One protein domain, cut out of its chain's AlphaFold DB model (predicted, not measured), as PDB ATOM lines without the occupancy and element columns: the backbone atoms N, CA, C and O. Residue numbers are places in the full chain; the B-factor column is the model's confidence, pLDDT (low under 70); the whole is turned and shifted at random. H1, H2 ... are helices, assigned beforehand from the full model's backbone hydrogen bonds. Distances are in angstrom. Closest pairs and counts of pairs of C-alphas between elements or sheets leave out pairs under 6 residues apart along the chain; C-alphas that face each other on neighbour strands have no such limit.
ATOM      1  N   ASN A  54     -31.747   6.615 -30.986       75.00
ATOM      2  CA  ASN A  54     -32.515   7.457 -31.887       75.00
ATOM      3  C   ASN A  54     -33.843   7.864 -31.239       75.00
ATOM      4  O   ASN A  54     -34.834   7.143 -31.323       75.00
ATOM      5  N   TRP A  55     -33.865   9.063 -30.660       70.06
ATOM      6  CA  TRP A  55     -35.030   9.662 -29.998       70.06
ATOM      7  C   TRP A  55     -36.252   9.880 -30.907       70.06
ATOM      8  O   TRP A  55     -37.353  10.083 -30.404       70.06
ATOM      9  N   GLN A  56     -36.094   9.842 -32.236       72.62
ATOM     10  CA  GLN A  56     -37.213   9.935 -33.189       72.62
ATOM     11  C   GLN A  56     -37.936   8.600 -33.394       72.62
ATOM     12  O   GLN A  56     -39.053   8.559 -33.905       72.62
ATOM     13  N   LEU A  57     -37.299   7.493 -33.022       65.69
ATOM     14  CA  LEU A  57     -37.889   6.170 -33.099       65.69
ATOM     15  C   LEU A  57     -38.383   5.848 -31.690       65.69
ATOM     16  O   LEU A  57     -37.581   5.829 -30.766       65.69
ATOM     17  N   SER A  58     -39.688   5.621 -31.504       79.00
ATOM     18  CA  SER A  58     -40.284   5.237 -30.210       79.00
ATOM     19  C   SER A  58     -39.765   3.868 -29.745       79.00
ATOM     20  O   SER A  58     -40.436   2.841 -29.864       79.00
ATOM     21  N   GLN A  59     -38.518   3.854 -29.292       83.75
ATOM     22  CA  GLN A  59     -37.731   2.693 -28.921       83.75
ATOM     23  C   GLN A  59     -37.626   2.594 -27.406       83.75
ATOM     24  O   GLN A  59     -37.663   3.592 -26.690       83.75
ATOM     25  N   PHE A  60     -37.460   1.365 -26.933       83.75
ATOM     26  CA  PHE A  60     -37.271   1.055 -25.528       83.75
ATOM     27  C   PHE A  60     -35.802   0.731 -25.274       83.75
ATOM     28  O   PHE A  60     -35.258  -0.234 -25.823       83.75
ATOM     29  N   TRP A  61     -35.183   1.547 -24.426       85.94
ATOM     30  CA  TRP A  61     -33.812   1.391 -23.960       85.94
ATOM     31  C   TRP A  61     -33.849   0.877 -22.523       85.94
ATOM     32  O   TRP A  61     -34.556   1.416 -21.675       85.94
ATOM     33  N   TYR A  62     -33.140  -0.221 -22.277       87.50
ATOM     34  CA  TYR A  62     -33.145  -0.941 -21.004       87.50
ATOM     35  C   TYR A  62     -31.742  -0.924 -20.406       87.50
ATOM     36  O   TYR A  62     -30.762  -0.988 -21.149       87.50
ATOM     37  N   ASP A  63     -31.652  -0.893 -19.081       90.81
ATOM     38  CA  ASP A  63     -30.397  -1.106 -18.367       90.81
ATOM     39  C   ASP A  63     -29.925  -2.570 -18.474       90.81
ATOM     40  O   ASP A  63     -30.665  -3.471 -18.883       90.81
ATOM     41  N   ASN A  64     -28.675  -2.819 -18.083       90.38
ATOM     42  CA  ASN A  64     -28.063  -4.141 -18.194       90.38
ATOM     43  C   ASN A  64     -28.788  -5.231 -17.390       90.38
ATOM     44  O   ASN A  64     -28.884  -6.360 -17.883       90.38
ATOM     45  N   ASP A  65     -29.313  -4.917 -16.204       94.94
ATOM     46  CA  ASP A  65     -29.989  -5.887 -15.339       94.94
ATOM     47  C   ASP A  65     -31.338  -6.290 -15.946       94.94
ATOM     48  O   ASP A  65     -31.676  -7.477 -16.025       94.94
ATOM     49  N   THR A  66     -32.073  -5.316 -16.484       94.25
ATOM     50  CA  THR A  66     -33.325  -5.545 -17.211       94.25
ATOM     51  C   THR A  66     -33.089  -6.363 -18.483       94.25
ATOM     52  O   THR A  66     -33.829  -7.314 -18.755       94.25
ATOM     53  N   ILE A  67     -32.031  -6.063 -19.248       92.56
ATOM     54  CA  ILE A  67     -31.661  -6.833 -20.447       92.56
ATOM     55  C   ILE A  67     -31.373  -8.297 -20.083       92.56
ATOM     56  O   ILE A  67     -31.889  -9.218 -20.724       92.56
ATOM     57  N   GLU A  68     -30.547  -8.521 -19.059       93.50
ATOM     58  CA  GLU A  68     -30.182  -9.844 -18.545       93.50
ATOM     59  C   GLU A  68     -31.433 -10.649 -18.172       93.50
ATOM     60  O   GLU A  68     -31.597 -11.798 -18.602       93.50
ATOM     61  N   PHE A  69     -32.333 -10.030 -17.407       95.62
ATOM     62  CA  PHE A  69     -33.568 -10.645 -16.948       95.62
ATOM     63  C   PHE A  69     -34.486 -11.029 -18.115       95.62
ATOM     64  O   PHE A  69     -34.864 -12.198 -18.237       95.62
ATOM     65  N   LEU A  70     -34.793 -10.084 -19.010       93.81
ATOM     66  CA  LEU A  70     -35.712 -10.303 -20.130       93.81
ATOM     67  C   LEU A  70     -35.216 -11.392 -21.084       93.81
ATOM     68  O   LEU A  70     -35.990 -12.272 -21.458       93.81
ATOM     69  N   VAL A  71     -33.928 -11.383 -21.442       92.12
ATOM     70  CA  VAL A  71     -33.345 -12.412 -22.321       92.12
ATOM     71  C   VAL A  71     -33.440 -13.794 -21.677       92.12
ATOM     72  O   VAL A  71     -33.842 -14.757 -22.331       92.12
ATOM     73  N   ASN A  72     -33.109 -13.906 -20.388       92.06
ATOM     74  CA  ASN A  72     -33.179 -15.178 -19.674       92.06
ATOM     75  C   ASN A  72     -34.609 -15.720 -19.604       92.06
ATOM     76  O   ASN A  72     -34.823 -16.914 -19.814       92.06
ATOM     77  N   VAL A  73     -35.584 -14.860 -19.308       93.88
ATOM     78  CA  VAL A  73     -36.999 -15.248 -19.248       93.88
ATOM     79  C   VAL A  73     -37.499 -15.651 -20.629       93.88
ATOM     80  O   VAL A  73     -38.129 -16.700 -20.756       93.88
ATOM     81  N   ALA A  74     -37.177 -14.876 -21.664       91.19
ATOM     82  CA  ALA A  74     -37.595 -15.157 -23.030       91.19
ATOM     83  C   ALA A  74     -37.068 -16.517 -23.506       91.19
ATOM     84  O   ALA A  74     -37.851 -17.344 -23.963       91.19
ATOM     85  N   LEU A  75     -35.773 -16.795 -23.316       88.44
ATOM     86  CA  LEU A  75     -35.161 -18.067 -23.715       88.44
ATOM     87  C   LEU A  75     -35.693 -19.269 -22.922       88.44
ATOM     88  O   LEU A  75     -35.856 -20.342 -23.491       88.44
ATOM     89  N   LYS A  76     -35.994 -19.105 -21.628       89.81
ATOM     90  CA  LYS A  76     -36.590 -20.176 -20.805       89.81
ATOM     91  C   LYS A  76     -38.049 -20.463 -21.153       89.81
ATOM     92  O   LYS A  76     -38.516 -21.575 -20.940       89.81
ATOM     93  N   SER A  77     -38.769 -19.452 -21.632       89.19
ATOM     94  CA  SER A  77     -40.204 -19.550 -21.910       89.19
ATOM     95  C   SER A  77     -40.505 -20.201 -23.257       89.19
ATOM     96  O   SER A  77     -41.644 -20.587 -23.507       89.19
ATOM     97  N   VAL A  78     -39.510 -20.305 -24.139       86.94
ATOM     98  CA  VAL A  78     -39.703 -20.797 -25.500       86.94
ATOM     99  C   VAL A  78     -39.069 -22.172 -25.720       86.94
ATOM    100  O   VAL A  78     -38.076 -22.531 -25.096       86.94
ATOM    101  N   GLY A  79     -39.661 -22.958 -26.623       79.94
ATOM    102  CA  GLY A  79     -39.115 -24.253 -27.036       79.94
ATOM    103  C   GLY A  79     -37.873 -24.130 -27.937       79.94
ATOM    104  O   GLY A  79     -37.590 -23.048 -28.452       79.94
ATOM    105  N   PRO A  80     -37.159 -25.242 -28.197       74.81
ATOM    106  CA  PRO A  80     -35.882 -25.250 -28.927       74.81
ATOM    107  C   PRO A  80     -35.948 -24.723 -30.373       74.81
ATOM    108  O   PRO A  80     -34.939 -24.262 -30.889       74.81
ATOM    109  N   GLU A  81     -37.124 -24.741 -31.006       78.44
ATOM    110  CA  GLU A  81     -37.353 -24.276 -32.390       78.44
ATOM    111  C   GLU A  81     -38.163 -22.967 -32.454       78.44
ATOM    112  O   GLU A  81     -38.777 -22.620 -33.468       78.44
ATOM    113  N   ALA A  82     -38.245 -22.246 -31.338       81.00
ATOM    114  CA  ALA A  82     -39.041 -21.035 -31.268       81.00
ATOM    115  C   ALA A  82     -38.355 -19.835 -31.926       81.00
ATOM    116  O   ALA A  82     -37.134 -19.724 -31.999       81.00
ATOM    117  N   ARG A  83     -39.180 -18.886 -32.369       82.62
ATOM    118  CA  ARG A  83     -38.733 -17.640 -32.994       82.62
ATOM    119  C   ARG A  83     -39.160 -16.473 -32.124       82.62
ATOM    120  O   ARG A  83     -40.344 -16.327 -31.832       82.62
ATOM    121  N   ILE A  84     -38.200 -15.638 -31.749       85.00
ATOM    122  CA  ILE A  84     -38.450 -14.427 -30.971       85.00
ATOM    123  C   ILE A  84     -38.184 -13.228 -31.872       85.00
ATOM    124  O   ILE A  84     -37.093 -13.079 -32.420       85.00
ATOM    125  N   ALA A  85     -39.201 -12.391 -32.046       85.81
ATOM    126  CA  ALA A  85     -39.075 -11.125 -32.748       85.81
ATOM    127  C   ALA A  85     -38.819 -10.014 -31.726       85.81
ATOM    128  O   ALA A  85     -39.584  -9.858 -30.777       85.81
ATOM    129  N   LEU A  86     -37.751  -9.242 -31.930       85.38
ATOM    130  CA  LEU A  86     -37.466  -8.039 -31.154       85.38
ATOM    131  C   LEU A  86     -37.968  -6.829 -31.942       85.38
ATOM    132  O   LEU A  86     -37.533  -6.606 -33.070       85.38
ATOM    133  N   ILE A  87     -38.892  -6.068 -31.361       84.31
ATOM    134  CA  ILE A  87     -39.514  -4.900 -31.994       84.31
ATOM    135  C   ILE A  87     -39.180  -3.682 -31.147       84.31
ATOM    136  O   ILE A  87     -39.448  -3.684 -29.950       84.31
ATOM    137  N   SER A  88     -38.570  -2.664 -31.756       83.25
ATOM    138  CA  SER A  88     -38.234  -1.394 -31.092       83.25
ATOM    139  C   SER A  88     -37.430  -1.536 -29.786       83.25
ATOM    140  O   SER A  88     -37.448  -0.637 -28.958       83.25
ATOM    141  N   CYS A  89     -36.722  -2.655 -29.593       84.44
ATOM    142  CA  CYS A  89     -35.921  -2.959 -28.399       84.44
ATOM    143  C   CYS A  89     -34.452  -3.199 -28.800       84.44
ATOM    144  O   CYS A  89     -33.992  -4.348 -28.783       84.44
ATOM    145  N   PRO A  90     -33.723  -2.152 -29.230       83.44
ATOM    146  CA  PRO A  90     -32.368  -2.285 -29.773       83.44
ATOM    147  C   PRO A  90     -31.378  -2.879 -28.767       83.44
ATOM    148  O   PRO A  90     -30.605  -3.774 -29.115       83.44
ATOM    149  N   THR A  91     -31.446  -2.458 -27.503       86.00
ATOM    150  CA  THR A  91     -30.521  -2.892 -26.442       86.00
ATOM    151  C   THR A  91     -30.562  -4.400 -26.189       86.00
ATOM    152  O   THR A  91     -29.541  -5.028 -25.904       86.00
ATOM    153  N   LEU A  92     -31.735  -5.015 -26.359       88.31
ATOM    154  CA  LEU A  92     -31.948  -6.441 -26.124       88.31
ATOM    155  C   LEU A  92     -31.263  -7.316 -27.182       88.31
ATOM    156  O   LEU A  92     -30.861  -8.442 -26.886       88.31
ATOM    157  N   TYR A  93     -31.109  -6.809 -28.408       84.81
ATOM    158  CA  TYR A  93     -30.638  -7.587 -29.554       84.81
ATOM    159  C   TYR A  93     -29.242  -8.168 -29.335       84.81
ATOM    160  O   TYR A  93     -29.023  -9.357 -29.580       84.81
ATOM    161  N   LYS A  94     -28.311  -7.360 -28.818       82.88
ATOM    162  CA  LYS A  94     -26.924  -7.776 -28.578       82.88
ATOM    163  C   LYS A  94     -26.855  -8.956 -27.609       82.88
ATOM    164  O   LYS A  94     -26.296 -10.001 -27.941       82.88
ATOM    165  N   LYS A  95     -27.482  -8.821 -26.437       87.31
ATOM    166  CA  LYS A  95     -27.471  -9.862 -25.399       87.31
ATOM    167  C   LYS A  95     -28.259 -11.101 -25.830       87.31
ATOM    168  O   LYS A  95     -27.812 -12.222 -25.598       87.31
ATOM    169  N   MET A  96     -29.392 -10.909 -26.505       87.38
ATOM    170  CA  MET A  96     -30.187 -12.007 -27.052       87.38
ATOM    171  C   MET A  96     -29.366 -12.841 -28.036       87.38
ATOM    172  O   MET A  96     -29.339 -14.065 -27.935       87.38
ATOM    173  N   ARG A  97     -28.628 -12.185 -28.939       80.94
ATOM    174  CA  ARG A  97     -27.744 -12.862 -29.895       80.94
ATOM    175  C   ARG A  97     -26.595 -13.614 -29.236       80.94
ATOM    176  O   ARG A  97     -26.256 -14.691 -29.708       80.94
ATOM    177  N   GLN A  98     -26.018 -13.072 -28.168       83.75
ATOM    178  CA  GLN A  98     -24.962 -13.751 -27.415       83.75
ATOM    179  C   GLN A  98     -25.482 -15.022 -26.722       83.75
ATOM    180  O   GLN A  98     -24.780 -16.028 -26.690       83.75
ATOM    181  N   LYS A  99     -26.712 -14.998 -26.183       85.50
ATOM    182  CA  LYS A  99     -27.279 -16.132 -25.430       85.50
ATOM    183  C   LYS A  99     -28.025 -17.166 -26.276       85.50
ATOM    184  O   LYS A  99     -28.083 -18.321 -25.869       85.50
ATOM    185  N   ALA A 100     -28.580 -16.795 -27.431       78.38
ATOM    186  CA  ALA A 100     -29.363 -17.704 -28.280       78.38
ATOM    187  C   ALA A 100     -28.525 -18.810 -28.968       78.38
ATOM    188  O   ALA A 100     -29.092 -19.719 -29.572       78.38
ATOM    189  N   GLY A 101     -27.192 -18.772 -28.841       69.31
ATOM    190  CA  GLY A 101     -26.277 -19.790 -29.363       69.31
ATOM    191  C   GLY A 101     -26.136 -19.785 -30.892       69.31
ATOM    192  O   GLY A 101     -26.894 -19.145 -31.619       69.31
ATOM    193  N   GLU A 102     -25.151 -20.527 -31.403       62.84
ATOM    194  CA  GLU A 102     -24.797 -20.559 -32.836       62.84
ATOM    195  C   GLU A 102     -25.886 -21.165 -33.738       62.84
ATOM    196  O   GLU A 102     -25.896 -20.927 -34.943       62.84
ATOM    197  N   LYS A 103     -26.830 -21.921 -33.159       57.41
ATOM    198  CA  LYS A 103     -27.955 -22.541 -33.881       57.41
ATOM    199  C   LYS A 103     -29.104 -21.578 -34.186       57.41
ATOM    200  O   LYS A 103     -30.004 -21.939 -34.938       57.41
ATOM    201  N   CYS A 104     -29.103 -20.373 -33.615       62.50
ATOM    202  CA  CYS A 104     -30.140 -19.390 -33.900       62.50
ATOM    203  C   CYS A 104     -30.006 -18.904 -35.351       62.50
ATOM    204  O   CYS A 104     -29.084 -18.155 -35.686       62.50
ATOM    205  N   GLU A 105     -30.940 -19.304 -36.222       63.84
ATOM    206  CA  GLU A 105     -31.000 -18.793 -37.591       63.84
ATOM    207  C   GLU A 105     -31.170 -17.270 -37.579       63.84
ATOM    208  O   GLU A 105     -32.184 -16.723 -37.129       63.84
ATOM    209  N   LYS A 106     -30.172 -16.571 -38.123       62.53
ATOM    210  CA  LYS A 106     -30.174 -15.116 -38.296       62.53
ATOM    211  C   LYS A 106     -31.036 -14.756 -39.509       62.53
ATOM    212  O   LYS A 106     -30.535 -14.349 -40.554       62.53
ATOM    213  N   ASN A 107     -32.345 -14.945 -39.393       57.16
ATOM    214  CA  ASN A 107     -33.269 -14.601 -40.465       57.16
ATOM    215  C   ASN A 107     -33.455 -13.082 -40.529       57.16
ATOM    216  O   ASN A 107     -34.119 -12.478 -39.687       57.16
ATOM    217  N   ASN A 108     -32.898 -12.454 -41.565       55.06
ATOM    218  CA  ASN A 108     -33.196 -11.063 -41.879       55.06
ATOM    219  C   ASN A 108     -34.581 -11.009 -42.539       55.06
ATOM    220  O   ASN A 108     -34.723 -11.091 -43.763       55.06
ATOM    221  N   LEU A 109     -35.614 -10.936 -41.694       52.84
ATOM    222  CA  LEU A 109     -37.011 -10.881 -42.119       52.84
ATOM    223  C   LEU A 109     -37.234  -9.758 -43.135       52.84
ATOM    224  O   LEU A 109     -37.972  -9.989 -44.083       52.84
ATOM    225  N   LEU A 110     -36.539  -8.615 -43.015       50.72
ATOM    226  CA  LEU A 110     -36.595  -7.526 -43.995       50.72
ATOM    227  C   LEU A 110     -36.090  -7.953 -45.376       50.72
ATOM    228  O   LEU A 110     -36.758  -7.680 -46.368       50.72
ATOM    229  N   LYS A 111     -34.945  -8.642 -45.464       53.38
ATOM    230  CA  LYS A 111     -34.438  -9.165 -46.749       53.38
ATOM    231  C   LYS A 111     -35.410 -10.189 -47.341       53.38
ATOM    232  O   LYS A 111     -35.685 -10.162 -48.536       53.38
ATOM    233  N   ALA A 112     -35.988 -11.051 -46.506       54.41
ATOM    234  CA  ALA A 112     -36.949 -12.057 -46.950       54.41
ATOM    235  C   ALA A 112     -38.300 -11.446 -47.395       54.41
ATOM    236  O   ALA A 112     -38.920 -11.954 -48.329       54.41
ATOM    237  N   TRP A 113     -38.722 -10.342 -46.761       48.53
ATOM    238  CA  TRP A 113     -39.894  -9.538 -47.135       48.53
ATOM    239  C   TRP A 113     -39.665  -8.791 -48.450       48.53
ATOM    240  O   TRP A 113     -40.486  -8.896 -49.358       48.53
ATOM    241  N   LYS A 114     -38.525  -8.092 -48.575       55.50
ATOM    242  CA  LYS A 114     -38.130  -7.354 -49.787       55.50
ATOM    243  C   LYS A 114     -37.996  -8.278 -50.999       55.50
ATOM    244  O   LYS A 114     -38.362  -7.893 -52.100       55.50
ATOM    245  N   ASN A 115     -37.545  -9.516 -50.787       59.59
ATOM    246  CA  ASN A 115     -37.344 -10.492 -51.858       59.59
ATOM    247  C   ASN A 115     -38.582 -11.359 -52.153       59.59
ATOM    248  O   ASN A 115     -38.480 -12.281 -52.960       59.59
ATOM    249  N   GLY A 116     -39.724 -11.125 -51.491       55.72
ATOM    250  CA  GLY A 116     -40.988 -11.825 -51.767       55.72
ATOM    251  C   GLY A 116     -40.966 -13.345 -51.542       55.72
ATOM    252  O   GLY A 116     -41.841 -14.050 -52.034       55.72
ATOM    253  N   LYS A 117     -39.966 -13.875 -50.822       53.25
ATOM    254  CA  LYS A 117     -39.691 -15.324 -50.710       53.25
ATOM    255  C   LYS A 117     -39.920 -15.898 -49.309       53.25
ATOM    256  O   LYS A 117     -39.345 -16.931 -48.973       53.25
ATOM    257  N   SER A 118     -40.739 -15.269 -48.465       51.75
ATOM    258  CA  SER A 118     -40.962 -15.771 -47.102       51.75
ATOM    259  C   SER A 118     -42.404 -16.181 -46.843       51.75
ATOM    260  O   SER A 118     -43.260 -15.336 -46.598       51.75
ATOM    261  N   LYS A 119     -42.641 -17.496 -46.730       56.97
ATOM    262  CA  LYS A 119     -43.900 -18.065 -46.207       56.97
ATOM    263  C   LYS A 119     -44.265 -17.523 -44.812       56.97
ATOM    264  O   LYS A 119     -45.428 -17.535 -44.422       56.97
ATOM    265  N   THR A 120     -43.273 -17.034 -44.061       54.12
ATOM    266  CA  THR A 120     -43.452 -16.444 -42.723       54.12
ATOM    267  C   THR A 120     -44.017 -15.018 -42.802       54.12
ATOM    268  O   THR A 120     -44.812 -14.629 -41.951       54.12
ATOM    269  N   ALA A 121     -43.660 -14.254 -43.842       54.25
ATOM    270  CA  ALA A 121     -44.201 -12.917 -44.095       54.25
ATOM    271  C   ALA A 121     -45.703 -12.959 -44.413       54.25
ATOM    272  O   ALA A 121     -46.469 -12.140 -43.906       54.25
ATOM    273  N   ASP A 122     -46.120 -13.952 -45.201       57.03
ATOM    274  CA  ASP A 122     -47.522 -14.149 -45.570       57.03
ATOM    275  C   ASP A 122     -48.393 -14.528 -44.367       57.03
ATOM    276  O   ASP A 122     -49.539 -14.090 -44.271       57.03
ATOM    277  N   LEU A 123     -47.852 -15.295 -43.414       56.91
ATOM    278  CA  LEU A 123     -48.578 -15.681 -42.202       56.91
ATOM    279  C   LEU A 123     -48.839 -14.485 -41.271       56.91
ATOM    280  O   LEU A 123     -49.898 -14.422 -40.652       56.91
ATOM    281  N   ILE A 124     -47.907 -13.528 -41.200       58.69
ATOM    282  CA  ILE A 124     -48.069 -12.291 -40.417       58.69
ATOM    283  C   ILE A 124     -49.089 -11.361 -41.090       58.69
ATOM    284  O   ILE A 124     -49.980 -10.855 -40.413       58.69
ATOM    285  N   LYS A 125     -49.036 -11.201 -42.423       59.38
ATOM    286  CA  LYS A 125     -50.031 -10.408 -43.175       59.38
ATOM    287  C   LYS A 125     -51.458 -10.939 -43.008       59.38
ATOM    288  O   LYS A 125     -52.381 -10.151 -42.870       59.38
ATOM    289  N   ARG A 126     -51.637 -12.265 -42.984       55.44
ATOM    290  CA  ARG A 126     -52.952 -12.916 -42.821       55.44
ATOM    291  C   ARG A 126     -53.549 -12.807 -41.417       55.44
ATOM    292  O   ARG A 126     -54.719 -13.113 -41.257       55.44
ATOM    293  N   ARG A 127     -52.750 -12.454 -40.408       51.56
ATOM    294  CA  ARG A 127     -53.195 -12.320 -39.010       51.56
ATOM    295  C   ARG A 127     -53.425 -10.870 -38.584       51.56
ATOM    296  O   ARG A 127     -53.974 -10.651 -37.513       51.56
ATOM    297  N   ALA A 128     -52.961  -9.916 -39.390       53.00
ATOM    298  CA  ALA A 128     -53.121  -8.480 -39.174       53.00
ATOM    299  C   ALA A 128     -54.306  -7.876 -39.959       53.00
ATOM    300  O   ALA A 128     -54.503  -6.664 -39.901       53.00
ATOM    301  N   ALA A 129     -55.058  -8.705 -40.689       42.78
ATOM    302  CA  ALA A 129     -56.323  -8.383 -41.351       42.78
ATOM    303  C   ALA A 129     -57.456  -9.140 -40.652       42.78
ATOM    304  O   ALA A 129     -58.562  -8.568 -40.559       42.78
TER     305      ALA A 129
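AT A GLANCE: This is residues 54 to 129 of the 129 residues of an uncharacterized protein of Callosobruchus maculatus (UniProt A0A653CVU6). What does the model look like, going from its first printed residue? Two helices, H1 and H2, cross at a steep tilt to make the larger part, and two short helices, H3 and H4, set about at right angles, form a small second part away from them. Residues 123 to 129 stick out beyond it. What is it made of? The printed part has 76 residues with four named helices in the order H1, H2, H3, H4 and no named strand, an all-helix class though under half of the residues are in named elements; it is loose, with a radius of gyration of the C-alphas of 14.2 A and spans of 38 by 35 by 22 A.

HOW THE PARTS SIT: How do the first two helices stand? H1, residues 64 to 77, touches H2, residues 90 to 99, with residues 67 to 71 alone; the closest C-alphas, of Ile 67 and Leu 92, are 5.7 A apart. They run the same way at a steep tilt of 57 degrees. And the last two? H3, residues 109 to 114, and H4, residues 119 to 125, only just touch, with 3 pairs of C-alphas within 8 A, the closest those of Trp 113 and Ala 121 at 6.3 A; they are about perpendicular, at 87 degrees. H1 and H2 are both apart from H3 and H4. Are the helix backbones complete? Every O i to N i+4 pair is within hydrogen-bond range in H1, H3 and H4, and 4 of 6 are in H2.

IN THESE COORDINATES: Where does H1 lie? It begins at C-alpha 64 (-28.063, -4.141, -18.194) and is 20.0 A long; H2 is 15.4 A. Where does H4 end? After H3, 8.5 A, H4 spans 10.3 A to C-alpha 125 (-50.031, -10.408, -43.175).

THE WHOLE: How far does it reach? The two C-alphas farthest apart, of Asp 65 and Gly 116, are 38.5 A apart. Which link is long? That from H1 to H2, residues 78 to 89; the printed part has no cut. Where is confidence low? Residue 57 and residues 101 to 129 are under 70.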